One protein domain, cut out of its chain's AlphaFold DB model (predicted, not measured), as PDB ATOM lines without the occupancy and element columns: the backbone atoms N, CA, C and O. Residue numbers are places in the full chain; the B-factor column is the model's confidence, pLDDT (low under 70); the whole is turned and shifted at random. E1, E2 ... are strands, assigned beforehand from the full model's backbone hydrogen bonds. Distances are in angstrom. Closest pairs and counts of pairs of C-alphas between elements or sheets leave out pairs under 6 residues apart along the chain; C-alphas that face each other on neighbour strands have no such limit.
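This is residues 29 to 165, 186 to 210 and 217 to 259 of the 259 residues of an uncharacterized protein of Westerdykella ornata (UniProt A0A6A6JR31). Two twisted sheets lie face to face in a long sandwich, one of the seven strands E1, E4, E5, E7, E8, E10 and E11, the other of E2, E3, E12, E6 and E9 and curled like part of a barrel. The chain winds over both sheets as a jelly roll, one long hairpin of four nested antiparallel pairs: E3 with E12, E4 with E11, E5 with E10, and E6 with E9. The printed part has 205 residues, with twelve named strands, E1 to E12 in order along the chain, and no named helix; the class is all strand. The seven-stranded sheet is branched with antiparallel neighbour pairs, and the other has the order E2 - E3 - E12 - E6 - E9, all antiparallel. The whole is compact, with a radius of gyration of the C-alphas of 18.8 A, and only just elongated, spanning 69 by 35 by 32 A.

Begin in the larger sheet with E10, the longest strand: find C-alpha 220 at (-9.572, 26.198, -0.537), from where residues 220 to 233 run 42.5 A to C-alpha 233 at (-22.422, 44.542, 35.600). In the same sheet look for E5, residues 97 to 109, 39.4 A; E7, residues 136 to 146, 33.1 A; E8, residues 152 to 160, 26.9 A; and E1, residues 29 to 36, 20.8 A. E4, residues 87 to 89, and E11, residues 242 to 244, are short. In the other sheet, E6, residues 116 to 128, measures 34.9 A and bends by 56 degrees at residue 122. With it go E12, residues 249 to 258, 27.9 A; E3, residues 60 to 68, 24.5 A; E2, residues 41 to 47, 19.2 A; and E9, residues 200 to 204, 13.0 A. E12 ends with C-alpha 258 at (-12.506, 15.741, 8.961).

Start at E10, which has E5 on one side and E7 on the other side. Look at N 103 of E5 and O 225 of E10, 2.8 A apart and within hydrogen-bond range. Toward E7, N 143 and O 226 are 2.7 A apart. The edge strand E8 lies on one side of E7 and E10 on the other side; E7 and E8 form a hairpin, with N 142 and O 155 at 2.8 A. E5 has three neighbours: E1 on one side, beside residues 102 to 108, and E4 and E10 on the other side. N 31 of E1 and O 106 of E5 are 2.8 A apart. E4 and E5 form a hairpin, with N 97 and O 88 at 2.9 A, and on the other side of E4 is E11, with N 89 and O 242 at 2.9 A. Now turn to the second sheet, whose parts facing the first are 7.9 A from it, centre to centre, with best planes 15 degrees apart and strands at 28 degrees. E2 and E3 form a hairpin, with N 45 and O 64 at 2.9 A; N 65 of E3 and O 252 of E12 are 2.8 A apart. E12 pairs next with E6, where N 253 and O 125 are 2.7 A apart, and E6 with the edge strand E9, where N 117 and O 203 are 2.7 A apart.

The two C-alphas farthest apart, those of Gly 210 and Lys 238, are 70.5 A from each other. Residues 166 to 185 are not printed, and C-alphas 165 and 186 are 17.4 A apart across that cut; residues 211 to 216 are missing too, with 13.4 A between C-alphas 210 and 217. Of the links printed whole, E2 to E3 and E3 to E4 are long. The mean pLDDT of the printed part is 72.7, and 69 residues are under 70, among them residues 71 to 84, 156 to 165 and 186 to 197.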
ATOM      1  N   LYS A  29      -3.135  24.049   5.413       87.69
ATOM      2  CA  LYS A  29      -2.444  25.330   5.578       87.69
ATOM      3  C   LYS A  29      -3.435  26.482   5.573       87.69
ATOM      4  O   LYS A  29      -4.433  26.445   4.857       87.69
ATOM      5  N   ILE A  30      -3.113  27.510   6.351       86.75
ATOM      6  CA  ILE A  30      -3.755  28.817   6.232       86.75
ATOM      7  C   ILE A  30      -3.166  29.477   4.989       86.75
ATOM      8  O   ILE A  30      -1.946  29.622   4.879       86.75
ATOM      9  N   LEU A  31      -4.024  29.805   4.033       85.94
ATOM     10  CA  LEU A  31      -3.649  30.468   2.786       85.94
ATOM     11  C   LEU A  31      -3.681  31.981   2.935       85.94
ATOM     12  O   LEU A  31      -2.811  32.675   2.410       85.94
ATOM     13  N   ASN A  32      -4.682  32.467   3.659       87.44
ATOM     14  CA  ASN A  32      -4.920  33.877   3.865       87.44
ATOM     15  C   ASN A  32      -5.588  34.103   5.223       87.44
ATOM     16  O   ASN A  32      -6.303  33.237   5.735       87.44
ATOM     17  N   ASN A  33      -5.348  35.281   5.788       87.75
ATOM     18  CA  ASN A  33      -6.046  35.774   6.963       87.75
ATOM     19  C   ASN A  33      -6.435  37.232   6.715       87.75
ATOM     20  O   ASN A  33      -5.578  38.072   6.426       87.75
ATOM     21  N   ARG A  34      -7.729  37.524   6.833       87.69
ATOM     22  CA  ARG A  34      -8.275  38.876   6.765       87.69
ATOM     23  C   ARG A  34      -8.857  39.242   8.122       87.69
ATOM     24  O   ARG A  34      -9.795  38.608   8.596       87.69
ATOM     25  N   VAL A  35      -8.313  40.298   8.708       85.38
ATOM     26  CA  VAL A  35      -8.717  40.831  10.010       85.38
ATOM     27  C   VAL A  35      -9.470  42.136   9.783       85.38
ATOM     28  O   VAL A  35      -8.962  43.026   9.102       85.38
ATOM     29  N   LEU A  36     -10.677  42.239  10.332       82.75
ATOM     30  CA  LEU A  36     -11.549  43.406  10.216       82.75
ATOM     31  C   LEU A  36     -11.975  43.855  11.614       82.75
ATOM     32  O   LEU A  36     -12.311  43.027  12.460       82.75
ATOM     33  N   ASP A  37     -11.941  45.167  11.837       79.81
ATOM     34  CA  ASP A  37     -12.412  45.835  13.059       79.81
ATOM     35  C   ASP A  37     -11.710  45.421  14.368       79.81
ATOM     36  O   ASP A  37     -12.122  45.810  15.456       79.81
ATOM     37  N   CYS A  38     -10.579  44.716  14.283       78.69
ATOM     38  CA  CYS A  38      -9.763  44.364  15.442       78.69
ATOM     39  C   CYS A  38      -8.682  45.430  15.690       78.69
ATOM     40  O   CYS A  38      -7.855  45.705  14.820       78.69
ATOM     41  N   ALA A  39      -8.645  45.998  16.898       73.06
ATOM     42  CA  ALA A  39      -7.619  46.963  17.314       73.06
ATOM     43  C   ALA A  39      -6.292  46.307  17.754       73.06
ATOM     44  O   ALA A  39      -5.318  47.001  18.040       73.06
ATOM     45  N   HIS A  40      -6.255  44.976  17.821       79.19
ATOM     46  CA  HIS A  40      -5.169  44.205  18.422       79.19
ATOM     47  C   HIS A  40      -4.462  43.314  17.405       79.19
ATOM     48  O   HIS A  40      -4.987  43.015  16.332       79.19
ATOM     49  N   ASN A  41      -3.265  42.856  17.771       83.12
ATOM     50  CA  ASN A  41      -2.512  41.923  16.949       83.12
ATOM     51  C   ASN A  41      -3.216  40.564  16.937       83.12
ATOM     52  O   ASN A  41      -3.457  39.969  17.987       83.12
ATOM     53  N   ILE A  42      -3.512  40.068  15.738       86.00
ATOM     54  CA  ILE A  42      -4.153  38.772  15.531       86.00
ATOM     55  C   ILE A  42      -3.153  37.812  14.902       86.00
ATOM     56  O   ILE A  42      -2.569  38.098  13.858       86.00
ATOM     57  N   THR A  43      -2.996  36.641  15.511       89.81
ATOM     58  CA  THR A  43      -2.236  35.528  14.939       89.81
ATOM     59  C   THR A  43      -3.152  34.334  14.735       89.81
ATOM     60  O   THR A  43      -3.921  33.974  15.619       89.81
ATOM     61  N   THR A  44      -3.046  33.680  13.580       89.00
ATOM     62  CA  THR A  44      -3.813  32.467  13.274       89.00
ATOM     63  C   THR A  44      -2.897  31.279  13.058       89.00
ATOM     64  O   THR A  44      -1.915  31.381  12.323       89.00
ATOM     65  N   THR A  45      -3.214  30.140  13.671       90.75
ATOM     66  CA  THR A  45      -2.404  28.915  13.568       90.75
ATOM     67  C   THR A  45      -3.275  27.670  13.474       90.75
ATOM     68  O   THR A  45      -4.392  27.645  13.982       90.75
ATOM     69  N   LEU A  46      -2.749  26.618  12.849       88.88
ATOM     70  CA  LEU A  46      -3.365  25.292  12.845       88.88
ATOM     71  C   LEU A  46      -2.622  24.397  13.829       88.88
ATOM     72  O   LEU A  46      -1.397  24.288  13.753       88.88
ATOM     73  N   THR A  47      -3.344  23.739  14.729       88.06
ATOM     74  CA  THR A  47      -2.756  22.752  15.641       88.06
ATOM     75  C   THR A  47      -3.599  21.489  15.691       88.06
ATOM     76  O   THR A  47      -4.819  21.525  15.523       88.06
ATOM     77  N   SER A  48      -2.957  20.359  15.974       85.00
ATOM     78  CA  SER A  48      -3.684  19.186  16.449       85.00
ATOM     79  C   SER A  48      -4.199  19.453  17.868       85.00
ATOM     80  O   SER A  48      -3.499  20.109  18.647       85.00
ATOM     81  N   PRO A  49      -5.399  18.975  18.218       81.75
ATOM     82  CA  PRO A  49      -5.915  19.092  19.573       81.75
ATOM     83  C   PRO A  49      -5.017  18.341  20.562       81.75
ATOM     84  O   PRO A  49      -4.517  17.249  20.279       81.75
ATOM     85  N   SER A  50      -4.784  18.945  21.728       80.19
ATOM     86  CA  SER A  50      -4.092  18.293  22.840       80.19
ATOM     87  C   SER A  50      -5.045  17.360  23.594       80.19
ATOM     88  O   SER A  50      -6.264  17.439  23.450       80.19
ATOM     89  N   SER A  51      -4.510  16.513  24.478       76.81
ATOM     90  CA  SER A  51      -5.334  15.688  25.376       76.81
ATOM     91  C   SER A  51      -6.179  16.500  26.367       76.81
ATOM     92  O   SER A  51      -7.060  15.933  27.005       76.81
ATOM     93  N   SER A  52      -5.895  17.796  26.522       74.12
ATOM     94  CA  SER A  52      -6.662  18.729  27.350       74.12
ATOM     95  C   SER A  52      -7.657  19.575  26.552       74.12
ATOM     96  O   SER A  52      -8.384  20.346  27.164       74.12
ATOM     97  N   SER A  53      -7.662  19.472  25.218       76.38
ATOM     98  CA  SER A  53      -8.619  20.184  24.372       76.38
ATOM     99  C   SER A  53     -10.006  19.562  24.497       76.38
ATOM    100  O   SER A  53     -10.152  18.353  24.709       76.38
ATOM    101  N   LEU A  54     -11.029  20.387  24.285       71.44
ATOM    102  CA  LEU A  54     -12.419  19.942  24.168       71.44
ATOM    103  C   LEU A  54     -12.661  19.023  22.965       71.44
ATOM    104  O   LEU A  54     -13.659  18.303  22.933       71.44
ATOM    105  N   PHE A  55     -11.744  19.015  21.997       77.56
ATOM    106  CA  PHE A  55     -11.858  18.242  20.766       77.56
ATOM    107  C   PHE A  55     -10.764  17.169  20.665       77.56
ATOM    108  O   PHE A  55      -9.952  17.219  19.748       77.56
ATOM    109  N   PRO A  56     -10.709  16.158  21.550       73.19
ATOM    110  CA  PRO A  56      -9.578  15.225  21.643       73.19
ATOM    111  C   PRO A  56      -9.454  14.239  20.462       73.19
ATOM    112  O   PRO A  56      -8.685  13.278  20.532       73.19
ATOM    113  N   SER A  57     -10.226  14.418  19.388       79.75
ATOM    114  CA  SER A  57     -10.216  13.533  18.226       79.75
ATOM    115  C   SER A  57      -8.946  13.727  17.401       79.75
ATOM    116  O   SER A  57      -8.578  14.841  17.034       79.75
ATOM    117  N   SER A  58      -8.312  12.616  17.014       79.94
ATOM    118  CA  SER A  58      -7.181  12.621  16.075       79.94
ATOM    119  C   SER A  58      -7.554  13.128  14.684       79.94
ATOM    120  O   SER A  58      -6.661  13.344  13.871       79.94
ATOM    121  N   ASN A  59      -8.851  13.261  14.401       83.44
ATOM    122  CA  ASN A  59      -9.403  13.721  13.131       83.44
ATOM    123  C   ASN A  59      -9.820  15.187  13.176       83.44
ATOM    124  O   ASN A  59     -10.308  15.705  12.175       83.44
ATOM    125  N   THR A  60      -9.622  15.860  14.308       84.69
ATOM    126  CA  THR A  60      -9.913  17.280  14.439       84.69
ATOM    127  C   THR A  60      -8.659  18.108  14.186       84.69
ATOM    128  O   THR A  60      -7.549  17.753  14.581       84.69
ATOM    129  N   THR A  61      -8.835  19.235  13.507       88.19
ATOM    130  CA  THR A  61      -7.853  20.321  13.444       88.19
ATOM    131  C   THR A  61      -8.417  21.525  14.179       88.19
ATOM    132  O   THR A  61      -9.583  21.866  13.986       88.19
ATOM    133  N   LEU A  62      -7.590  22.175  14.998       87.69
ATOM    134  CA  LEU A  62      -7.929  23.445  15.630       87.69
ATOM    135  C   LEU A  62      -7.383  24.594  14.791       87.69
ATOM    136  O   LEU A  62      -6.169  24.698  14.595       87.69
ATOM    137  N   ILE A  63      -8.274  25.466  14.329       89.69
ATOM    138  CA  ILE A  63      -7.914  26.778  13.790       89.69
ATOM    139  C   ILE A  63      -7.896  27.742  14.973       89.69
ATOM    140  O   ILE A  63      -8.941  28.187  15.436       89.69
ATOM    141  N   ASN A  64      -6.711  28.029  15.501       89.12
ATOM    142  CA  ASN A  64      -6.559  28.960  16.610       89.12
ATOM    143  C   ASN A  64      -6.480  30.385  16.077       89.12
ATOM    144  O   ASN A  64      -5.624  30.681  15.243       89.12
ATOM    145  N   ILE A  65      -7.309  31.257  16.630       88.56
ATOM    146  CA  ILE A  65      -7.288  32.703  16.467       88.56
ATOM    147  C   ILE A  65      -6.822  33.276  17.801       88.56
ATOM    148  O   ILE A  65      -7.479  33.094  18.822       88.56
ATOM    149  N   ILE A  66      -5.653  33.902  17.806       87.25
ATOM    150  CA  ILE A  66      -4.998  34.426  19.001       87.25
ATOM    151  C   ILE A  66      -5.006  35.945  18.907       87.25
ATOM    152  O   ILE A  66      -4.412  36.507  17.987       87.25
ATOM    153  N   ILE A  67      -5.671  36.584  19.859       85.19
ATOM    154  CA  ILE A  67      -5.753  38.028  20.028       85.19
ATOM    155  C   ILE A  67      -4.795  38.415  21.151       85.19
ATOM    156  O   ILE A  67      -5.008  38.060  22.311       85.19
ATOM    157  N   ASP A  68      -3.719  39.106  20.791       82.44
ATOM    158  CA  ASP A  68      -2.693  39.547  21.731       82.44
ATOM    159  C   ASP A  68      -2.904  41.023  22.083       82.44
ATOM    160  O   ASP A  68      -2.717  41.921  21.253       82.44
ATOM    161  N   THR A  69      -3.293  41.270  23.333       75.94
ATOM    162  CA  THR A  69      -3.469  42.618  23.881       75.94
ATOM    163  C   THR A  69      -2.296  43.023  24.785       75.94
ATOM    164  O   THR A  69      -2.345  44.069  25.432       75.94
ATOM    165  N   THR A  70      -1.214  42.240  24.865       73.56
ATOM    166  CA  THR A  70      -0.066  42.499  25.761       73.56
ATOM    167  C   THR A  70       0.741  43.736  25.379       73.56
ATOM    168  O   THR A  70       1.322  44.383  26.252       73.56
ATOM    169  N   THR A  71       0.746  44.112  24.098       65.44
ATOM    170  CA  THR A  71       1.458  45.300  23.591       65.44
ATOM    171  C   THR A  71       0.686  46.608  23.780       65.44
ATOM    172  O   THR A  71       1.162  47.673  23.380       65.44
ATOM    173  N   SER A  72      -0.507  46.529  24.368       60.50
ATOM    174  CA  SER A  72      -1.361  47.667  24.702       60.50
ATOM    175  C   SER A  72      -0.678  48.570  25.753       60.50
ATOM    176  O   SER A  72       0.074  48.096  26.615       60.50
ATOM    177  N   HIS A  73      -0.772  49.894  25.590       53.59
ATOM    178  CA  HIS A  73       0.201  50.823  26.178       53.59
ATOM    179  C   HIS A  73       0.053  50.939  27.704       53.59
ATOM    180  O   HIS A  73      -0.986  51.352  28.215       53.59
ATOM    181  N   PRO A  74       1.110  50.673  28.499       48.12
ATOM    182  CA  PRO A  74       0.934  50.516  29.934       48.12
ATOM    183  C   PRO A  74       0.633  51.808  30.711       48.12
ATOM    184  O   PRO A  74       0.245  51.727  31.878       48.12
ATOM    185  N   ASN A  75       0.811  52.971  30.082       49.62
ATOM    186  CA  ASN A  75       0.751  54.284  30.725       49.62
ATOM    187  C   ASN A  75      -0.527  55.073  30.427       49.62
ATOM    188  O   ASN A  75      -0.645  56.213  30.875       49.62
ATOM    189  N   ASN A  76      -1.490  54.481  29.723       47.84
ATOM    190  CA  ASN A  76      -2.739  55.156  29.417       47.84
ATOM    191  C   ASN A  76      -3.762  54.885  30.525       47.84
ATOM    192  O   ASN A  76      -4.402  53.835  30.647       47.84
ATOM    193  N   SER A  77      -3.793  55.841  31.448       43.97
ATOM    194  CA  SER A  77      -4.576  55.833  32.671       43.97
ATOM    195  C   SER A  77      -6.030  56.214  32.391       43.97
ATOM    196  O   SER A  77      -6.421  57.358  32.602       43.97
ATOM    197  N   GLY A  78      -6.836  55.251  31.952       45.25
ATOM    198  CA  GLY A  78      -8.287  55.294  32.154       45.25
ATOM    199  C   GLY A  78      -9.057  56.343  31.355       45.25
ATOM    200  O   GLY A  78     -10.135  56.738  31.794       45.25
ATOM    201  N   ASP A  79      -8.544  56.779  30.206       50.56
ATOM    202  CA  ASP A  79      -9.395  57.454  29.233       50.56
ATOM    203  C   ASP A  79     -10.180  56.370  28.481       50.56
ATOM    204  O   ASP A  79      -9.585  55.423  27.968       50.56
ATOM    205  N   ALA A  80     -11.509  56.479  28.406       48.91
ATOM    206  CA  ALA A  80     -12.372  55.500  27.721       48.91
ATOM    207  C   ALA A  80     -12.038  55.337  26.216       48.91
ATOM    208  O   ALA A  80     -12.566  54.461  25.529       48.91
ATOM    209  N   ASN A  81     -11.149  56.191  25.704       47.19
ATOM    210  CA  ASN A  81     -10.632  56.182  24.344       47.19
ATOM    211  C   ASN A  81      -9.342  55.359  24.166       47.19
ATOM    212  O   ASN A  81      -8.973  55.095  23.023       47.19
ATOM    213  N   ASP A  82      -8.686  54.919  25.245       54.97
ATOM    214  CA  ASP A  82      -7.510  54.040  25.186       54.97
ATOM    215  C   ASP A  82      -7.925  52.574  25.316       54.97
ATOM    216  O   ASP A  82      -8.032  51.990  26.396       54.97
ATOM    217  N   ARG A  83      -8.241  51.991  24.159       60.00
ATOM    218  CA  ARG A  83      -8.868  50.673  24.013       60.00
ATOM    219  C   ARG A  83      -7.842  49.542  24.081       60.00
ATOM    220  O   ARG A  83      -7.611  48.832  23.107       60.00
ATOM    221  N   ASP A  84      -7.218  49.390  25.243       66.38
ATOM    222  CA  ASP A  84      -6.282  48.295  25.530       66.38
ATOM    223  C   ASP A  84      -6.995  46.966  25.871       66.38
ATOM    224  O   ASP A  84      -6.382  45.898  25.815       66.38
ATOM    225  N   ALA A  85      -8.272  47.034  26.258       71.56
ATOM    226  CA  ALA A  85      -9.130  45.892  26.573       71.56
ATOM    227  C   ALA A  85     -10.005  45.492  25.373       71.56
ATOM    228  O   ALA A  85     -10.228  46.302  24.477       71.56
ATOM    229  N   LEU A  86     -10.560  44.275  25.388       75.88
ATOM    230  CA  LEU A  86     -11.553  43.815  24.402       75.88
ATOM    231  C   LEU A  86     -12.981  44.260  24.742       75.88
ATOM    232  O   LEU A  86     -13.827  44.372  23.863       75.88
ATOM    233  N   ALA A  87     -13.268  44.527  26.009       78.25
ATOM    234  CA  ALA A  87     -14.512  45.145  26.452       78.25
ATOM    235  C   ALA A  87     -14.271  45.814  27.804       78.25
ATOM    236  O   ALA A  87     -13.318  45.452  28.498       78.25
ATOM    237  N   TYR A  88     -15.113  46.773  28.176       77.75
ATOM    238  CA  TYR A  88     -14.992  47.509  29.433       77.75
ATOM    239  C   TYR A  88     -16.363  47.930  29.969       77.75
ATOM    240  O   TYR A  88     -17.266  48.265  29.202       77.75
ATOM    241  N   THR A  89     -16.505  47.955  31.293       76.44
ATOM    242  CA  THR A  89     -17.635  48.583  31.986       76.44
ATOM    243  C   THR A  89     -17.173  49.227  33.289       76.44
ATOM    244  O   THR A  89     -16.320  48.685  33.997       76.44
ATOM    245  N   ASP A  90     -17.772  50.364  33.645       70.19
ATOM    246  CA  ASP A  90     -17.567  51.031  34.937       70.19
ATOM    247  C   ASP A  90     -18.831  51.143  35.798       70.19
ATOM    248  O   ASP A  90     -18.857  51.905  36.768       70.19
ATOM    249  N   SER A  91     -19.867  50.369  35.457       67.88
ATOM    250  CA  SER A  91     -21.214  50.370  36.057       67.88
ATOM    251  C   SER A  91     -22.099  51.572  35.739       67.88
ATOM    252  O   SER A  91     -23.239  51.625  36.215       67.88
ATOM    253  N   THR A  92     -21.636  52.500  34.901       67.62
ATOM    254  CA  THR A  92     -22.488  53.522  34.286       67.62
ATOM    255  C   THR A  92     -22.819  53.141  32.837       67.62
ATOM    256  O   THR A  92     -21.962  52.591  32.150       67.62
ATOM    257  N   PRO A  93     -24.026  53.458  32.325       65.56
ATOM    258  CA  PRO A  93     -24.362  53.215  30.917       65.56
ATOM    259  C   PRO A  93     -23.430  53.934  29.929       65.56
ATOM    260  O   PRO A  93     -23.293  53.515  28.788       65.56
ATOM    261  N   GLU A  94     -22.810  55.035  30.360       63.03
ATOM    262  CA  GLU A  94     -21.899  55.857  29.556       63.03
ATOM    263  C   GLU A  94     -20.471  55.288  29.522       63.03
ATOM    264  O   GLU A  94     -19.701  55.630  28.626       63.03
ATOM    265  N   GLY A  95     -20.124  54.416  30.473       64.25
ATOM    266  CA  GLY A  95     -18.824  53.757  30.575       64.25
ATOM    267  C   GLY A  95     -18.826  52.299  30.117       64.25
ATOM    268  O   GLY A  95     -17.853  51.594  30.375       64.25
ATOM    269  N   GLU A  96     -19.891  51.828  29.464       69.56
ATOM    270  CA  GLU A  96     -19.921  50.518  28.805       69.56
ATOM    271  C   GLU A  96     -19.382  50.613  27.377       69.56
ATOM    272  O   GLU A  96     -19.828  51.429  26.567       69.56
ATOM    273  N   TRP A  97     -18.435  49.739  27.048       72.31
ATOM    274  CA  TRP A  97     -17.912  49.597  25.699       72.31
ATOM    275  C   TRP A  97     -17.704  48.126  25.338       72.31
ATOM    276  O   TRP A  97     -17.208  47.318  26.126       72.31
ATOM    277  N   TYR A  98     -18.066  47.821  24.096       76.19
ATOM    278  CA  TYR A  98     -18.052  46.500  23.488       76.19
ATOM    279  C   TYR A  98     -17.175  46.557  22.234       76.19
ATOM    280  O   TYR A  98     -17.255  47.531  21.475       76.19
ATOM    281  N   SER A  99     -16.358  45.530  21.998       76.50
ATOM    282  CA  SER A  99     -15.645  45.379  20.724       76.50
ATOM    283  C   SER A  99     -16.189  44.212  19.921       76.50
ATOM    284  O   SER A  99     -16.647  43.210  20.469       76.50
ATOM    285  N   ALA A 100     -16.107  44.354  18.605       82.31
ATOM    286  CA  ALA A 100     -16.285  43.271  17.661       82.31
ATOM    287  C   ALA A 100     -14.958  43.077  16.930       82.31
ATOM    288  O   ALA A 100     -14.307  44.052  16.562       82.31
ATOM    289  N   CYS A 101     -14.554  41.833  16.725       83.88
ATOM    290  CA  CYS A 101     -13.372  41.484  15.954       83.88
ATOM    291  C   CYS A 101     -13.739  40.367  14.985       83.88
ATOM    292  O   CYS A 101     -14.178  39.296  15.406       83.88
ATOM    293  N   THR A 102     -13.568  40.614  13.687       87.06
ATOM    294  CA  THR A 102     -13.825  39.610  12.652       87.06
ATOM    295  C   THR A 102     -12.521  39.112  12.065       87.06
ATOM    296  O   THR A 102     -11.713  39.888  11.555       87.06
ATOM    297  N   VAL A 103     -12.334  37.797  12.092       86.38
ATOM    298  CA  VAL A 103     -11.161  37.124  11.542       86.38
ATOM    299  C   VAL A 103     -11.622  36.087  10.527       86.38
ATOM    300  O   VAL A 103     -12.265  35.100  10.877       86.38
ATOM    301  N   CYS A 104     -11.289  36.307   9.259       88.25
ATOM    302  CA  CYS A 104     -11.533  35.364   8.176       88.25
ATOM    303  C   CYS A 104     -10.270  34.576   7.863       88.25
ATOM    304  O   CYS A 104      -9.233  35.158   7.547       88.25
ATOM    305  N   VAL A 105     -10.365  33.253   7.948       87.25
ATOM    306  CA  VAL A 105      -9.277  32.315   7.694       87.25
ATOM    307  C   VAL A 105      -9.621  31.492   6.462       87.25
ATOM    308  O   VAL A 105     -10.591  30.733   6.454       87.25
ATOM    309  N   GLU A 106      -8.791  31.616   5.430       88.00
ATOM    310  CA  GLU A 106      -8.852  30.741   4.265       88.00
ATOM    311  C   GLU A 106      -7.977  29.512   4.517       88.00
ATOM    312  O   GLU A 106      -6.761  29.623   4.725       88.00
ATOM    313  N   VAL A 107      -8.590  28.330   4.496       85.81
ATOM    314  CA  VAL A 107      -7.914  27.049   4.707       85.81
ATOM    315  C   VAL A 107      -7.875  26.282   3.395       85.81
ATOM    316  O   VAL A 107      -8.868  26.183   2.675       85.81
ATOM    317  N   GLY A 108      -6.719  25.705   3.084       85.56
ATOM    318  CA  GLY A 108      -6.550  24.832   1.930       85.56
ATOM    319  C   GLY A 108      -5.740  23.585   2.250       85.56
ATOM    320  O   GLY A 108      -5.094  23.478   3.297       85.56
ATOM    321  N   LEU A 109      -5.743  22.647   1.303       83.25
ATOM    322  CA  LEU A 109      -4.814  21.518   1.329       83.25
ATOM    323  C   LEU A 109      -3.383  22.044   1.130       83.25
ATOM    324  O   LEU A 109      -3.128  22.905   0.282       83.25
ATOM    325  N   ALA A 110      -2.424  21.533   1.898       80.81
ATOM    326  CA  ALA A 110      -1.023  21.826   1.646       80.81
ATOM    327  C   ALA A 110      -0.534  21.104   0.387       80.81
ATOM    328  O   ALA A 110      -1.190  20.213  -0.162       80.81
ATOM    329  N   GLU A 111       0.638  21.518  -0.085       72.94
ATOM    330  CA  GLU A 111       1.220  21.005  -1.321       72.94
ATOM    331  C   GLU A 111       1.335  19.478  -1.296       72.94
ATOM    332  O   GLU A 111       1.776  18.877  -0.317       72.94
ATOM    333  N   GLY A 112       0.883  18.838  -2.377       70.00
ATOM    334  CA  GLY A 112       0.857  17.380  -2.488       70.00
ATOM    335  C   GLY A 112      -0.323  16.692  -1.792       70.00
ATOM    336  O   GLY A 112      -0.462  15.475  -1.934       70.00
ATOM    337  N   GLY A 113      -1.202  17.433  -1.104       71.50
ATOM    338  CA  GLY A 113      -2.475  16.913  -0.612       71.50
ATOM    339  C   GLY A 113      -3.344  16.428  -1.775       71.50
ATOM    340  O   GLY A 113      -3.702  17.205  -2.663       71.50
ATOM    341  N   LYS A 114      -3.663  15.131  -1.798       73.44
ATOM    342  CA  LYS A 114      -4.532  14.508  -2.807       73.44
ATOM    343  C   LYS A 114      -5.872  14.119  -2.194       73.44
ATOM    344  O   LYS A 114      -5.929  13.696  -1.041       73.44
ATOM    345  N   GLY A 115      -6.917  14.181  -3.015       77.44
ATOM    346  CA  GLY A 115      -8.266  13.740  -2.670       77.44
ATOM    347  C   GLY A 115      -9.225  14.879  -2.341       77.44
ATOM    348  O   GLY A 115      -8.860  16.056  -2.357       77.44
ATOM    349  N   ARG A 116     -10.470  14.484  -2.070       80.94
ATOM    350  CA  ARG A 116     -11.517  15.339  -1.522       80.94
ATOM    351  C   ARG A 116     -11.553  15.148  -0.011       80.94
ATOM    352  O   ARG A 116     -11.476  14.016   0.463       80.94
ATOM    353  N   ARG A 117     -11.653  16.248   0.721       83.50
ATOM    354  CA  ARG A 117     -11.794  16.300   2.169       83.50
ATOM    355  C   ARG A 117     -13.019  17.109   2.507       83.50
ATOM    356  O   ARG A 117     -13.233  18.177   1.936       83.50
ATOM    357  N   ARG A 118     -13.788  16.583   3.447       85.62
ATOM    358  CA  ARG A 118     -14.932  17.274   4.004       85.62
ATOM    359  C   ARG A 118     -14.651  17.523   5.475       85.62
ATOM    360  O   ARG A 118     -14.377  16.580   6.207       85.62
ATOM    361  N   GLY A 119     -14.630  18.784   5.870       85.00
ATOM    362  CA  GLY A 119     -14.521  19.207   7.259       85.00
ATOM    363  C   GLY A 119     -15.881  19.650   7.773       85.00
ATOM    364  O   GLY A 119     -16.693  20.159   7.005       85.00
ATOM    365  N   VAL A 120     -16.136  19.489   9.061       85.38
ATOM    366  CA  VAL A 120     -17.336  20.002   9.722       85.38
ATOM    367  C   VAL A 120     -16.916  20.798  10.946       85.38
ATOM    368  O   VAL A 120     -16.128  20.316  11.761       85.38
ATOM    369  N   LEU A 121     -17.423  22.024  11.077       83.94
ATOM    370  CA  LEU A 121     -17.227  22.829  12.278       83.94
ATOM    371  C   LEU A 121     -17.975  22.168  13.450       83.94
ATOM    372  O   LEU A 121     -19.193  22.008  13.420       83.94
ATOM    373  N   THR A 122     -17.231  21.768  14.479       82.25
ATOM    374  CA  THR A 122     -17.742  21.019  15.643       82.25
ATOM    375  C   THR A 122     -17.942  21.885  16.882       82.25
ATOM    376  O   THR A 122     -18.806  21.586  17.703       82.25
ATOM    377  N   GLY A 123     -17.190  22.978  17.012       80.50
ATOM    378  CA  GLY A 123     -17.380  23.960  18.073       80.50
ATOM    379  C   GLY A 123     -16.232  24.956  18.186       80.50
ATOM    380  O   GLY A 123     -15.333  24.992  17.342       80.50
ATOM    381  N   LEU A 124     -16.274  25.737  19.267       81.75
ATOM    382  CA  LEU A 124     -15.238  26.683  19.668       81.75
ATOM    383  C   LEU A 124     -14.685  26.312  21.050       81.75
ATOM    384  O   LEU A 124     -15.427  25.872  21.926       81.75
ATOM    385  N   GLU A 125     -13.384  26.506  21.240       81.00
ATOM    386  CA  GLU A 125     -12.689  26.436  22.525       81.00
ATOM    387  C   GLU A 125     -12.117  27.818  22.837       81.00
ATOM    388  O   GLU A 125     -11.368  28.368  22.034       81.00
ATOM    389  N   TYR A 126     -12.462  28.382  23.989       78.19
ATOM    390  CA  TYR A 126     -11.916  29.655  24.447       78.19
ATOM    391  C   TYR A 126     -10.864  29.398  25.524       78.19
ATOM    392  O   TYR A 126     -11.111  28.631  26.454       78.19
ATOM    393  N   ASP A 127      -9.703  30.036  25.397       75.94
ATOM    394  CA  ASP A 127      -8.629  29.999  26.390       75.94
ATOM    395  C   ASP A 127      -8.102  31.418  26.608       75.94
ATOM    396  O   ASP A 127      -7.714  32.102  25.657       75.94
ATOM    397  N   TYR A 128      -8.140  31.885  27.849       70.56
ATOM    398  CA  TYR A 128      -7.725  33.231  28.216       70.56
ATOM    399  C   TYR A 128      -7.308  33.298  29.685       70.56
ATOM    400  O   TYR A 128      -7.790  32.537  30.525       70.56
ATOM    401  N   ASP A 129      -6.401  34.227  29.994       60.56
ATOM    402  CA  ASP A 129      -5.835  34.404  31.334       60.56
ATOM    403  C   ASP A 129      -6.010  35.858  31.786       60.56
ATOM    404  O   ASP A 129      -5.210  36.732  31.440       60.56
ATOM    405  N   HIS A 130      -7.104  36.160  32.491       59.44
ATOM    406  CA  HIS A 130      -7.269  37.459  33.145       59.44
ATOM    407  C   HIS A 130      -8.175  37.386  34.381       59.44
ATOM    408  O   HIS A 130      -8.890  36.411  34.616       59.44
ATOM    409  N   TYR A 131      -8.095  38.431  35.207       56.91
ATOM    410  CA  TYR A 131      -8.862  38.579  36.439       56.91
ATOM    411  C   TYR A 131     -10.053  39.512  36.211       56.91
ATOM    412  O   TYR A 131      -9.860  40.658  35.805       56.91
ATOM    413  N   LEU A 132     -11.258  39.051  36.545       59.16
ATOM    414  CA  LEU A 132     -12.455  39.888  36.619       59.16
ATOM    415  C   LEU A 132     -12.843  40.163  38.072       59.16
ATOM    416  O   LEU A 132     -12.796  39.277  38.933       59.16
ATOM    417  N   GLU A 133     -13.242  41.405  38.353       57.75
ATOM    418  CA  GLU A 133     -13.738  41.788  39.673       57.75
ATOM    419  C   GLU A 133     -15.043  41.057  40.028       57.75
ATOM    420  O   GLU A 133     -15.865  40.709  39.176       57.75
ATOM    421  N   ARG A 134     -15.267  40.848  41.332       61.59
ATOM    422  CA  ARG A 134     -16.498  40.220  41.830       61.59
ATOM    423  C   ARG A 134     -17.723  41.032  41.411       61.59
ATOM    424  O   ARG A 134     -17.787  42.236  41.654       61.59
ATOM    425  N   GLY A 135     -18.738  40.335  40.900       61.28
ATOM    426  CA  GLY A 135     -20.014  40.947  40.517       61.28
ATOM    427  C   GLY A 135     -20.108  41.354  39.048       61.28
ATOM    428  O   GLY A 135     -21.091  41.992  38.676       61.28
ATOM    429  N   LEU A 136     -19.142  40.961  38.223       63.78
ATOM    430  CA  LEU A 136     -19.184  41.135  36.776       63.78
ATOM    431  C   LEU A 136     -19.565  39.840  36.061       63.78
ATOM    432  O   LEU A 136     -19.347  38.737  36.568       63.78
ATOM    433  N   LEU A 137     -20.149  40.006  34.879       67.62
ATOM    434  CA  LEU A 137     -20.443  38.953  33.922       67.62
ATOM    435  C   LEU A 137     -19.648  39.228  32.647       67.62
ATOM    436  O   LEU A 137     -19.735  40.326  32.099       67.62
ATOM    437  N   GLU A 138     -18.934  38.220  32.164       70.19
ATOM    438  CA  GLU A 138     -18.326  38.239  30.838       70.19
ATOM    439  C   GLU A 138     -19.233  37.502  29.852       70.19
ATOM    440  O   GLU A 138     -19.681  36.382  30.112       70.19
ATOM    441  N   GLY A 139     -19.516  38.141  28.723       70.62
ATOM    442  CA  GLY A 139     -20.180  37.551  27.572       70.62
ATOM    443  C   GLY A 139     -19.263  37.621  26.359       70.62
ATOM    444  O   GLY A 139     -18.786  38.694  25.990       70.62
ATOM    445  N   VAL A 140     -19.043  36.479  25.717       72.69
ATOM    446  CA  VAL A 140     -18.356  36.402  24.429       72.69
ATOM    447  C   VAL A 140     -19.283  35.702  23.451       72.69
ATOM    448  O   VAL A 140     -19.646  34.539  23.624       72.69
ATOM    449  N   VAL A 141     -19.681  36.417  22.407       77.38
ATOM    450  CA  VAL A 141     -20.573  35.887  21.374       77.38
ATOM    451  C   VAL A 141     -19.796  35.791  20.078       77.38
ATOM    452  O   VAL A 141     -19.364  36.806  19.536       77.38
ATOM    453  N   SER A 142     -19.631  34.582  19.558       80.00
ATOM    454  CA  SER A 142     -18.993  34.348  18.271       80.00
ATOM    455  C   SER A 142     -19.994  33.878  17.218       80.00
ATOM    456  O   SER A 142     -20.846  33.020  17.445       80.00
ATOM    457  N   HIS A 143     -19.849  34.408  16.015       82.94
ATOM    458  CA  HIS A 143     -20.597  34.040  14.825       82.94
ATOM    459  C   HIS A 143     -19.617  33.544  13.770       82.94
ATOM    460  O   HIS A 143     -18.737  34.279  13.326       82.94
ATOM    461  N   ALA A 144     -19.737  32.276  13.388       83.19
ATOM    462  CA  ALA A 144     -18.989  31.717  12.276       83.19
ATOM    463  C   ALA A 144     -19.851  31.766  11.015       83.19
ATOM    464  O   ALA A 144     -20.971  31.258  11.001       83.19
ATOM    465  N   ARG A 145     -19.317  32.324   9.934       84.38
ATOM    466  CA  ARG A 145     -19.972  32.357   8.626       84.38
ATOM    467  C   ARG A 145     -19.025  31.892   7.532       84.38
ATOM    468  O   ARG A 145     -17.835  32.209   7.548       84.38
ATOM    469  N   ARG A 146     -19.562  31.183   6.546       80.12
ATOM    470  CA  ARG A 146     -18.857  30.872   5.301       80.12
ATOM    471  C   ARG A 146     -19.172  31.964   4.289       80.12
ATOM    472  O   ARG A 146     -20.336  32.194   3.968       80.12
ATOM    473  N   GLU A 147     -18.140  32.628   3.772       74.88
ATOM    474  CA  GLU A 147     -18.300  33.825   2.925       74.88
ATOM    475  C   GLU A 147     -19.115  33.539   1.650       74.88
ATOM    476  O   GLU A 147     -19.831  34.396   1.139       74.88
ATOM    477  N   ARG A 148     -19.026  32.312   1.129       71.81
ATOM    478  CA  ARG A 148     -19.483  32.002  -0.226       71.81
ATOM    479  C   ARG A 148     -20.980  31.758  -0.377       71.81
ATOM    480  O   ARG A 148     -21.552  32.155  -1.389       71.81
ATOM    481  N   ASP A 149     -21.580  31.019   0.544       71.12
ATOM    482  CA  ASP A 149     -22.969  30.557   0.420       71.12
ATOM    483  C   ASP A 149     -23.836  30.888   1.632       71.12
ATOM    484  O   ASP A 149     -24.981  30.448   1.701       71.12
ATOM    485  N   GLY A 150     -23.312  31.705   2.551       73.50
ATOM    486  CA  GLY A 150     -24.075  32.217   3.680       73.50
ATOM    487  C   GLY A 150     -24.447  31.147   4.701       73.50
ATOM    488  O   GLY A 150     -25.381  31.352   5.468       73.50
ATOM    489  N   GLY A 151     -23.752  30.002   4.713       77.50
ATOM    490  CA  GLY A 151     -23.817  29.084   5.844       77.50
ATOM    491  C   GLY A 151     -23.315  29.791   7.103       77.50
ATOM    492  O   GLY A 151     -22.218  30.348   7.102       77.50
ATOM    493  N   GLU A 152     -24.114  29.773   8.165       79.69
ATOM    494  CA  GLU A 152     -23.830  30.485   9.410       79.69
ATOM    495  C   GLU A 152     -24.028  29.571  10.613       79.69
ATOM    496  O   GLU A 152     -24.926  28.731  10.626       79.69
ATOM    497  N   GLN A 153     -23.215  29.759  11.645       79.75
ATOM    498  CA  GLN A 153     -23.312  29.039  12.901       79.75
ATOM    499  C   GLN A 153     -22.980  29.981  14.060       79.75
ATOM    500  O   GLN A 153     -21.986  30.704  14.027       79.75
ATOM    501  N   TRP A 154     -23.832  29.978  15.082       75.88
ATOM    502  CA  TRP A 154     -23.720  30.864  16.238       75.88
ATOM    503  C   TRP A 154     -23.210  30.102  17.457       75.88
ATOM    504  O   TRP A 154     -23.632  28.974  17.721       75.88
ATOM    505  N   PHE A 155     -22.322  30.748  18.205       72.56
ATOM    506  CA  PHE A 155     -21.729  30.254  19.437       72.56
ATOM    507  C   PHE A 155     -21.792  31.377  20.468       72.56
ATOM    508  O   PHE A 155     -21.251  32.455  20.252       72.56
ATOM    509  N   GLU A 156     -22.454  31.150  21.591       68.00
ATOM    510  CA  GLU A 156     -22.565  32.159  22.645       68.00
ATOM    511  C   GLU A 156     -22.017  31.577  23.923       68.00
ATOM    512  O   GLU A 156     -22.633  30.686  24.487       68.00
ATOM    513  N   THR A 157     -20.901  32.096  24.414       65.81
ATOM    514  CA  THR A 157     -20.388  31.709  25.721       65.81
ATOM    515  C   THR A 157     -20.561  32.851  26.718       65.81
ATOM    516  O   THR A 157     -20.368  34.025  26.405       65.81
ATOM    517  N   SER A 158     -20.964  32.517  27.940       61.19
ATOM    518  CA  SER A 158     -21.042  33.476  29.040       61.19
ATOM    519  C   SER A 158     -20.429  32.861  30.285       61.19
ATOM    520  O   SER A 158     -20.684  31.698  30.604       61.19
ATOM    521  N   TYR A 159     -19.608  33.644  30.978       63.81
ATOM    522  CA  TYR A 159     -18.850  33.199  32.138       63.81
ATOM    523  C   TYR A 159     -19.156  34.085  33.336       63.81
ATOM    524  O   TYR A 159     -19.095  35.317  33.277       63.81
ATOM    525  N   TYR A 160     -19.465  33.436  34.455       56.56
ATOM    526  CA  TYR A 160     -19.665  34.109  35.728       56.56
ATOM    527  C   TYR A 160     -18.369  34.058  36.526       56.56
ATOM    528  O   TYR A 160     -17.942  32.991  36.962       56.56
ATOM    529  N   TYR A 161     -17.773  35.223  36.774       53.66
ATOM    530  CA  TYR A 161     -16.583  35.315  37.607       53.66
ATOM    531  C   TYR A 161     -16.936  35.550  39.079       53.66
ATOM    532  O   TYR A 161     -17.683  36.460  39.450       53.66
ATOM    533  N   GLY A 162     -16.351  34.715  39.940       47.16
ATOM    534  CA  GLY A 162     -16.501  34.769  41.392       47.16
ATOM    535  C   GLY A 162     -17.309  33.601  41.970       47.16
ATOM    536  O   GLY A 162     -17.912  32.826  41.230       47.16
ATOM    537  N   PRO A 163     -17.318  33.437  43.307       44.47
ATOM    538  CA  PRO A 163     -18.113  32.393  43.935       44.47
ATOM    539  C   PRO A 163     -19.578  32.555  43.528       44.47
ATOM    540  O   PRO A 163     -20.087  33.679  43.447       44.47
ATOM    541  N   THR A 164     -20.264  31.426  43.311       49.22
ATOM    542  CA  THR A 164     -21.732  31.399  43.235       49.22
ATOM    543  C   THR A 164     -22.248  32.284  44.374       49.22
ATOM    544  O   THR A 164     -21.718  32.146  45.482       49.22
ATOM    545  N   PRO A 165     -23.190  33.222  44.129       49.81
ATOM    546  CA  PRO A 165     -23.689  34.108  45.181       49.81
ATOM    547  C   PRO A 165     -23.948  33.291  46.441       49.81
ATOM    548  O   PRO A 165     -24.477  32.177  46.334       49.81
ATOM    549  N   GLU A 186     -13.256  27.151  32.978       44.69
ATOM    550  CA  GLU A 186     -14.529  26.661  32.464       44.69
ATOM    551  C   GLU A 186     -14.433  26.574  30.944       44.69
ATOM    552  O   GLU A 186     -14.494  27.557  30.213       44.69
ATOM    553  N   TYR A 187     -14.268  25.351  30.460       44.72
ATOM    554  CA  TYR A 187     -14.422  25.026  29.054       44.72
ATOM    555  C   TYR A 187     -15.917  24.955  28.731       44.72
ATOM    556  O   TYR A 187     -16.530  23.890  28.808       44.72
ATOM    557  N   LEU A 188     -16.541  26.096  28.439       46.62
ATOM    558  CA  LEU A 188     -17.962  26.125  28.102       46.62
ATOM    559  C   LEU A 188     -18.164  25.900  26.596       46.62
ATOM    560  O   LEU A 188     -17.958  26.791  25.776       46.62
ATOM    561  N   LEU A 189     -18.592  24.687  26.237       47.44
ATOM    562  CA  LEU A 189     -19.181  24.371  24.935       47.44
ATOM    563  C   LEU A 189     -20.620  24.878  24.925       47.44
ATOM    564  O   LEU A 189     -21.545  24.166  25.312       47.44
ATOM    565  N   ALA A 190     -20.827  26.106  24.480       48.09
ATOM    566  CA  ALA A 190     -22.171  26.601  24.254       48.09
ATOM    567  C   ALA A 190     -22.526  26.476  22.769       48.09
ATOM    568  O   ALA A 190     -22.455  27.415  21.978       48.09
ATOM    569  N   TYR A 191     -22.897  25.253  22.387       50.34
ATOM    570  CA  TYR A 191     -23.715  25.046  21.200       50.34
ATOM    571  C   TYR A 191     -25.107  25.591  21.518       50.34
ATOM    572  O   TYR A 191     -25.782  25.042  22.388       50.34
ATOM    573  N   ILE A 192     -25.537  26.661  20.844       48.59
ATOM    574  CA  ILE A 192     -26.927  27.114  20.923       48.59
ATOM    575  C   ILE A 192     -27.742  26.208  19.988       48.59
ATOM    576  O   ILE A 192     -27.596  26.306  18.765       48.59
ATOM    577  N   PRO A 193     -28.607  25.318  20.506       41.06
ATOM    578  CA  PRO A 193     -29.463  24.509  19.657       41.06
ATOM    579  C   PRO A 193     -30.536  25.416  19.048       41.06
ATOM    580  O   PRO A 193     -31.455  25.858  19.734       41.06
ATOM    581  N   GLY A 194     -30.405  25.705  17.754       42.84
ATOM    582  CA  GLY A 194     -31.372  26.520  17.015       42.84
ATOM    583  C   GLY A 194     -30.907  27.016  15.645       42.84
ATOM    584  O   GLY A 194     -31.753  27.353  14.821       42.84
ATOM    585  N   ALA A 195     -29.601  27.027  15.368       42.62
ATOM    586  CA  ALA A 195     -29.054  27.564  14.124       42.62
ATOM    587  C   ALA A 195     -28.480  26.463  13.213       42.62
ATOM    588  O   ALA A 195     -27.520  25.797  13.586       42.62
ATOM    589  N   SER A 196     -29.093  26.353  12.027       59.53
ATOM    590  CA  SER A 196     -28.524  25.927  10.733       59.53
ATOM    591  C   SER A 196     -27.901  24.531  10.595       59.53
ATOM    592  O   SER A 196     -27.479  23.874  11.541       59.53
ATOM    593  N   GLU A 197     -27.852  24.058   9.348       65.38
ATOM    594  CA  GLU A 197     -27.006  22.928   8.961       65.38
ATOM    595  C   GLU A 197     -25.557  23.171   9.422       65.38
ATOM    596  O   GLU A 197     -25.110  24.321   9.431       65.38
ATOM    597  N   PRO A 198     -24.816  22.119   9.813       73.00
ATOM    598  CA  PRO A 198     -23.440  22.275  10.265       73.00
ATOM    599  C   PRO A 198     -22.601  22.986   9.198       73.00
ATOM    600  O   PRO A 198     -22.757  22.716   8.006       73.00
ATOM    601  N   LEU A 199     -21.696  23.876   9.611       77.75
ATOM    602  CA  LEU A 199     -20.827  24.569   8.666       77.75
ATOM    603  C   LEU A 199     -19.807  23.571   8.100       77.75
ATOM    604  O   LEU A 199     -18.928  23.074   8.807       77.75
ATOM    605  N   VAL A 200     -19.980  23.230   6.822       83.50
ATOM    606  CA  VAL A 200     -19.170  22.235   6.106       83.50
ATOM    607  C   VAL A 200     -18.057  22.926   5.321       83.50
ATOM    608  O   VAL A 200     -18.298  23.902   4.620       83.50
ATOM    609  N   PHE A 201     -16.860  22.361   5.368       79.00
ATOM    610  CA  PHE A 201     -15.718  22.709   4.532       79.00
ATOM    611  C   PHE A 201     -15.555  21.638   3.460       79.00
ATOM    612  O   PHE A 201     -15.438  20.461   3.793       79.00
ATOM    613  N   ASP A 202     -15.511  22.012   2.187       83.19
ATOM    614  CA  ASP A 202     -15.209  21.076   1.098       83.19
ATOM    615  C   ASP A 202     -13.891  21.486   0.435       83.19
ATOM    616  O   ASP A 202     -13.817  22.497  -0.264       83.19
ATOM    617  N   LEU A 203     -12.852  20.676   0.632       83.19
ATOM    618  CA  LEU A 203     -11.542  20.861   0.015       83.19
ATOM    619  C   LEU A 203     -11.299  19.754  -1.007       83.19
ATOM    620  O   LEU A 203     -11.363  18.569  -0.692       83.19
ATOM    621  N   GLU A 204     -10.972  20.117  -2.235       81.94
ATOM    622  CA  GLU A 204     -10.688  19.187  -3.319       81.94
ATOM    623  C   GLU A 204      -9.358  19.539  -3.983       81.94
ATOM    624  O   GLU A 204      -9.125  20.655  -4.450       81.94
ATOM    625  N   SER A 205      -8.459  18.558  -4.026       75.06
ATOM    626  CA  SER A 205      -7.206  18.689  -4.763       75.06
ATOM    627  C   SER A 205      -7.495  18.865  -6.255       75.06
ATOM    628  O   SER A 205      -8.210  18.056  -6.852       75.06
ATOM    629  N   GLN A 206      -6.917  19.895  -6.880       67.19
ATOM    630  CA  GLN A 206      -6.960  20.025  -8.332       67.19
ATOM    631  C   GLN A 206      -6.133  18.910  -8.967       67.19
ATOM    632  O   GLN A 206      -4.908  18.981  -9.076       67.19
ATOM    633  N   ASN A 207      -6.819  17.873  -9.437       61.75
ATOM    634  CA  ASN A 207      -6.240  16.999 -10.436       61.75
ATOM    635  C   ASN A 207      -6.175  17.798 -11.737       61.75
ATOM    636  O   ASN A 207      -7.199  18.055 -12.365       61.75
ATOM    637  N   ASN A 208      -4.965  18.186 -12.141       58.09
ATOM    638  CA  ASN A 208      -4.674  18.710 -13.474       58.09
ATOM    639  C   ASN A 208      -4.907  17.615 -14.536       58.09
ATOM    640  O   ASN A 208      -3.971  17.154 -15.186       58.09
ATOM    641  N   SER A 209      -6.141  17.140 -14.701       54.66
ATOM    642  CA  SER A 209      -6.528  16.369 -15.876       54.66
ATOM    643  C   SER A 209      -6.770  17.379 -16.992       54.66
ATOM    644  O   SER A 209      -7.739  18.132 -16.940       54.66
ATOM    645  N   GLY A 210      -5.861  17.433 -17.967       58.00
ATOM    646  CA  GLY A 210      -5.830  18.400 -19.072       58.00
ATOM    647  C   GLY A 210      -7.013  18.370 -20.052       58.00
ATOM    648  O   GLY A 210      -6.888  18.897 -21.153       58.00
ATOM    649  N   GLY A 217     -12.572  21.928  -9.192       59.38
ATOM    650  CA  GLY A 217     -12.380  21.447  -7.830       59.38
ATOM    651  C   GLY A 217     -11.714  22.549  -7.012       59.38
ATOM    652  O   GLY A 217     -10.775  23.210  -7.479       59.38
ATOM    653  N   ARG A 218     -12.275  22.820  -5.837       69.69
ATOM    654  CA  ARG A 218     -11.887  23.953  -4.995       69.69
ATOM    655  C   ARG A 218     -10.760  23.532  -4.074       69.69
ATOM    656  O   ARG A 218     -10.955  22.680  -3.222       69.69
ATOM    657  N   THR A 219      -9.604  24.163  -4.204       79.69
ATOM    658  CA  THR A 219      -8.437  23.853  -3.366       79.69
ATOM    659  C   THR A 219      -8.490  24.493  -1.980       79.69
ATOM    660  O   THR A 219      -7.664  24.153  -1.131       79.69
ATOM    661  N   SER A 220      -9.427  25.419  -1.763       85.44
ATOM    662  CA  SER A 220      -9.572  26.198  -0.537       85.44
ATOM    663  C   SER A 220     -11.020  26.580  -0.238       85.44
ATOM    664  O   SER A 220     -11.866  26.626  -1.141       85.44
ATOM    665  N   ASP A 221     -11.272  26.860   1.041       85.38
ATOM    666  CA  ASP A 221     -12.525  27.405   1.559       85.38
ATOM    667  C   ASP A 221     -12.231  28.456   2.647       85.38
ATOM    668  O   ASP A 221     -11.212  28.365   3.338       85.38
ATOM    669  N   GLU A 222     -13.100  29.458   2.790       86.50
ATOM    670  CA  GLU A 222     -12.931  30.565   3.748       86.50
ATOM    671  C   GLU A 222     -14.015  30.526   4.830       86.50
ATOM    672  O   GLU A 222     -15.213  30.482   4.533       86.50
ATOM    673  N   VAL A 223     -13.587  30.598   6.091       82.62
ATOM    674  CA  VAL A 223     -14.468  30.798   7.246       82.62
ATOM    675  C   VAL A 223     -14.143  32.117   7.922       82.62
ATOM    676  O   VAL A 223     -12.994  32.388   8.258       82.62
ATOM    677  N   CYS A 224     -15.165  32.928   8.153       84.50
ATOM    678  CA  CYS A 224     -15.085  34.129   8.963       84.50
ATOM    679  C   CYS A 224     -15.647  33.847  10.344       84.50
ATOM    680  O   CYS A 224     -16.796  33.433  10.463       84.50
ATOM    681  N   LEU A 225     -14.847  34.098  11.374       83.88
ATOM    682  CA  LEU A 225     -15.298  34.140  12.751       83.88
ATOM    683  C   LEU A 225     -15.380  35.600  13.190       83.88
ATOM    684  O   LEU A 225     -14.359  36.259  13.374       83.88
ATOM    685  N   GLU A 226     -16.592  36.102  13.356       86.38
ATOM    686  CA  GLU A 226     -16.857  37.344  14.069       86.38
ATOM    687  C   GLU A 226     -16.980  37.025  15.559       86.38
ATOM    688  O   GLU A 226     -17.676  36.091  15.939       86.38
ATOM    689  N   THR A 227     -16.274  37.750  16.418       82.06
ATOM    690  CA  THR A 227     -16.373  37.609  17.874       82.06
ATOM    691  C   THR A 227     -16.656  38.964  18.494       82.06
ATOM    692  O   THR A 227     -15.897  39.912  18.316       82.06
ATOM    693  N   ASN A 228     -17.764  39.028  19.218       80.62
ATOM    694  CA  ASN A 228     -18.235  40.174  19.969       80.62
ATOM    695  C   ASN A 228     -17.914  39.958  21.451       80.62
ATOM    696  O   ASN A 228     -18.253  38.922  22.026       80.62
ATOM    697  N   PHE A 229     -17.263  40.944  22.057       79.31
ATOM    698  CA  PHE A 229     -16.815  40.924  23.444       79.31
ATOM    699  C   PHE A 229     -17.649  41.878  24.283       79.31
ATOM    700  O   PHE A 229     -17.825  43.047  23.919       79.31
ATOM    701  N   ALA A 230     -18.125  41.394  25.429       75.81
ATOM    702  CA  ALA A 230     -18.991  42.155  26.306       75.81
ATOM    703  C   ALA A 230     -18.772  41.893  27.793       75.81
ATOM    704  O   ALA A 230     -18.714  40.752  28.234       75.81
ATOM    705  N   VAL A 231     -18.721  42.967  28.587       72.06
ATOM    706  CA  VAL A 231     -18.751  42.885  30.054       72.06
ATOM    707  C   VAL A 231     -19.990  43.580  30.558       72.06
ATOM    708  O   VAL A 231     -20.228  44.744  30.247       72.06
ATOM    709  N   TYR A 232     -20.736  42.878  31.397       70.44
ATOM    710  CA  TYR A 232     -21.926  43.398  32.039       70.44
ATOM    711  C   TYR A 232     -21.727  43.460  33.547       70.44
ATOM    712  O   TYR A 232     -21.177  42.552  34.174       70.44
ATOM    713  N   ASN A 233     -22.252  44.517  34.158       63.56
ATOM    714  CA  ASN A 233     -22.422  44.542  35.600       63.56
ATOM    715  C   ASN A 233     -23.585  43.643  36.009       63.56
ATOM    716  O   ASN A 233     -24.673  43.685  35.425       63.56
ATOM    717  N   ARG A 234     -23.393  42.842  37.057       64.50
ATOM    718  CA  ARG A 234     -24.487  42.045  37.600       64.50
ATOM    719  C   ARG A 234     -25.534  42.965  38.220       64.50
ATOM    720  O   ARG A 234     -25.214  43.871  38.990       64.50
ATOM    721  N   ILE A 235     -26.806  42.678  37.939       58.62
ATOM    722  CA  ILE A 235     -27.946  43.400  38.514       58.62
ATOM    723  C   ILE A 235     -27.783  43.491  40.040       58.62
ATOM    724  O   ILE A 235     -27.702  42.473  40.728       58.62
ATOM    725  N   GLY A 236     -27.745  44.721  40.559       53.62
ATOM    726  CA  GLY A 236     -27.633  45.008  41.993       53.62
ATOM    727  C   GLY A 236     -26.216  45.296  42.502       53.62
ATOM    728  O   GLY A 236     -26.082  45.709  43.653       53.62
ATOM    729  N   VAL A 237     -25.180  45.148  41.672       59.22
ATOM    730  CA  VAL A 237     -23.804  45.533  42.012       59.22
ATOM    731  C   VAL A 237     -23.529  46.930  41.447       59.22
ATOM    732  O   VAL A 237     -23.612  47.145  40.243       59.22
ATOM    733  N   LYS A 238     -23.266  47.908  42.322       62.00
ATOM    734  CA  LYS A 238     -22.945  49.295  41.938       62.00
ATOM    735  C   LYS A 238     -21.463  49.568  42.165       62.00
ATOM    736  O   LYS A 238     -20.960  49.257  43.242       62.00
ATOM    737  N   GLY A 239     -20.810  50.214  41.201       66.62
ATOM    738  CA  GLY A 239     -19.418  50.653  41.312       66.62
ATOM    739  C   GLY A 239     -18.368  49.603  40.945       66.62
ATOM    740  O   GLY A 239     -17.186  49.882  41.125       66.62
ATOM    741  N   SER A 240     -18.769  48.427  40.451       65.12
ATOM    742  CA  SER A 240     -17.824  47.431  39.936       65.12
ATOM    743  C   SER A 240     -17.293  47.858  38.571       65.12
ATOM    744  O   SER A 240     -18.048  48.342  37.720       65.12
ATOM    745  N   LYS A 241     -15.988  47.671  38.372       70.50
ATOM    746  CA  LYS A 241     -15.314  47.948  37.106       70.50
ATOM    747  C   LYS A 241     -14.690  46.674  36.587       70.50
ATOM    748  O   LYS A 241     -14.105  45.917  37.356       70.50
ATOM    749  N   GLY A 242     -14.757  46.452  35.286       69.69
ATOM    750  CA  GLY A 242     -13.966  45.381  34.706       69.69
ATOM    751  C   GLY A 242     -13.811  45.474  33.217       69.69
ATOM    752  O   GLY A 242     -14.443  46.283  32.539       69.69
ATOM    753  N   GLU A 243     -12.901  44.640  32.747       72.94
ATOM    754  CA  GLU A 243     -12.359  44.683  31.407       72.94
ATOM    755  C   GLU A 243     -12.031  43.265  30.942       72.94
ATOM    756  O   GLU A 243     -11.511  42.474  31.729       72.94
ATOM    757  N   ILE A 244     -12.314  42.947  29.676       71.44
ATOM    758  CA  ILE A 244     -11.904  41.665  29.082       71.44
ATOM    759  C   ILE A 244     -10.494  41.799  28.544       71.44
ATOM    760  O   ILE A 244     -10.210  42.683  27.730       71.44
ATOM    761  N   ALA A 245      -9.646  40.858  28.953       64.56
ATOM    762  CA  ALA A 245      -8.354  40.582  28.343       64.56
ATOM    763  C   ALA A 245      -7.439  41.806  28.180       64.56
ATOM    764  O   ALA A 245      -6.732  41.889  27.184       64.56
ATOM    765  N   ARG A 246      -7.387  42.756  29.123       70.31
ATOM    766  CA  ARG A 246      -6.335  43.786  29.095       70.31
ATOM    767  C   ARG A 246      -4.978  43.147  29.387       70.31
ATOM    768  O   ARG A 246      -4.828  42.445  30.385       70.31
ATOM    769  N   ARG A 247      -3.978  43.424  28.545       69.62
ATOM    770  CA  ARG A 247      -2.618  42.858  28.659       69.62
ATOM    771  C   ARG A 247      -2.602  41.327  28.801       69.62
ATOM    772  O   ARG A 247      -1.828  40.777  29.581       69.62
ATOM    773  N   SER A 248      -3.464  40.658  28.050       72.56
ATOM    774  CA  SER A 248      -3.649  39.213  28.069       72.56
ATOM    775  C   SER A 248      -3.555  38.645  26.651       72.56
ATOM    776  O   SER A 248      -3.432  39.370  25.661       72.56
ATOM    777  N   VAL A 249      -3.590  37.321  26.559       78.00
ATOM    778  CA  VAL A 249      -3.682  36.588  25.302       78.00
ATOM    779  C   VAL A 249      -5.011  35.850  25.313       78.00
ATOM    780  O   VAL A 249      -5.217  34.949  26.125       78.00
ATOM    781  N   PHE A 250      -5.905  36.239  24.411       81.38
ATOM    782  CA  PHE A 250      -7.191  35.582  24.216       81.38
ATOM    783  C   PHE A 250      -7.102  34.648  23.010       81.38
ATOM    784  O   PHE A 250      -6.706  35.063  21.920       81.38
ATOM    785  N   ARG A 251      -7.450  33.375  23.186       83.50
ATOM    786  CA  ARG A 251      -7.419  32.357  22.136       83.50
ATOM    787  C   ARG A 251      -8.819  31.809  21.892       83.50
ATOM    788  O   ARG A 251      -9.487  31.373  22.823       83.50
ATOM    789  N   VAL A 252      -9.195  31.735  20.617       85.69
ATOM    790  CA  VAL A 252     -10.355  30.978  20.131       85.69
ATOM    791  C   VAL A 252      -9.875  29.851  19.230       85.69
ATOM    792  O   VAL A 252      -9.303  30.101  18.173       85.69
ATOM    793  N   GLY A 253     -10.084  28.604  19.632       86.19
ATOM    794  CA  GLY A 253      -9.854  27.418  18.817       86.19
ATOM    795  C   GLY A 253     -11.135  26.987  18.112       86.19
ATOM    796  O   GLY A 253     -12.058  26.515  18.763       86.19
ATOM    797  N   VAL A 254     -11.192  27.103  16.786       86.19
ATOM    798  CA  VAL A 254     -12.289  26.550  15.976       86.19
ATOM    799  C   VAL A 254     -11.986  25.087  15.663       86.19
ATOM    800  O   VAL A 254     -11.021  24.790  14.954       86.19
ATOM    801  N   GLY A 255     -12.796  24.168  16.189       85.31
ATOM    802  CA  GLY A 255     -12.652  22.734  15.948       85.31
ATOM    803  C   GLY A 255     -13.281  22.312  14.627       85.31
ATOM    804  O   GLY A 255     -14.498  22.409  14.465       85.31
ATOM    805  N   VAL A 256     -12.476  21.788  13.703       84.94
ATOM    806  CA  VAL A 256     -12.948  21.207  12.434       84.94
ATOM    807  C   VAL A 256     -12.644  19.714  12.407       84.94
ATOM    808  O   VAL A 256     -11.476  19.325  12.426       84.94
ATOM    809  N   GLU A 257     -13.681  18.880  12.371       86.25
ATOM    810  CA  GLU A 257     -13.564  17.421  12.249       86.25
ATOM    811  C   GLU A 257     -13.613  16.995  10.780       86.25
ATOM    812  O   GLU A 257     -14.467  17.463  10.029       86.25
ATOM    813  N   TRP A 258     -12.686  16.131  10.363       85.44
ATOM    814  CA  TRP A 258     -12.506  15.741   8.961       85.44
ATOM    815  C   TRP A 258     -12.966  14.306   8.667       85.44
ATOM    816  O   TRP A 258     -12.659  13.380   9.427       85.44
ATOM    817  N   GLU A 259     -13.620  14.137   7.512       83.62
ATOM    818  CA  GLU A 259     -13.991  12.856   6.880       83.62
ATOM    819  C   GLU A 259     -12.954  12.384   5.829       83.62
ATOM    820  O   GLU A 259     -12.355  13.211   5.086       83.62
TER     821      GLU A 259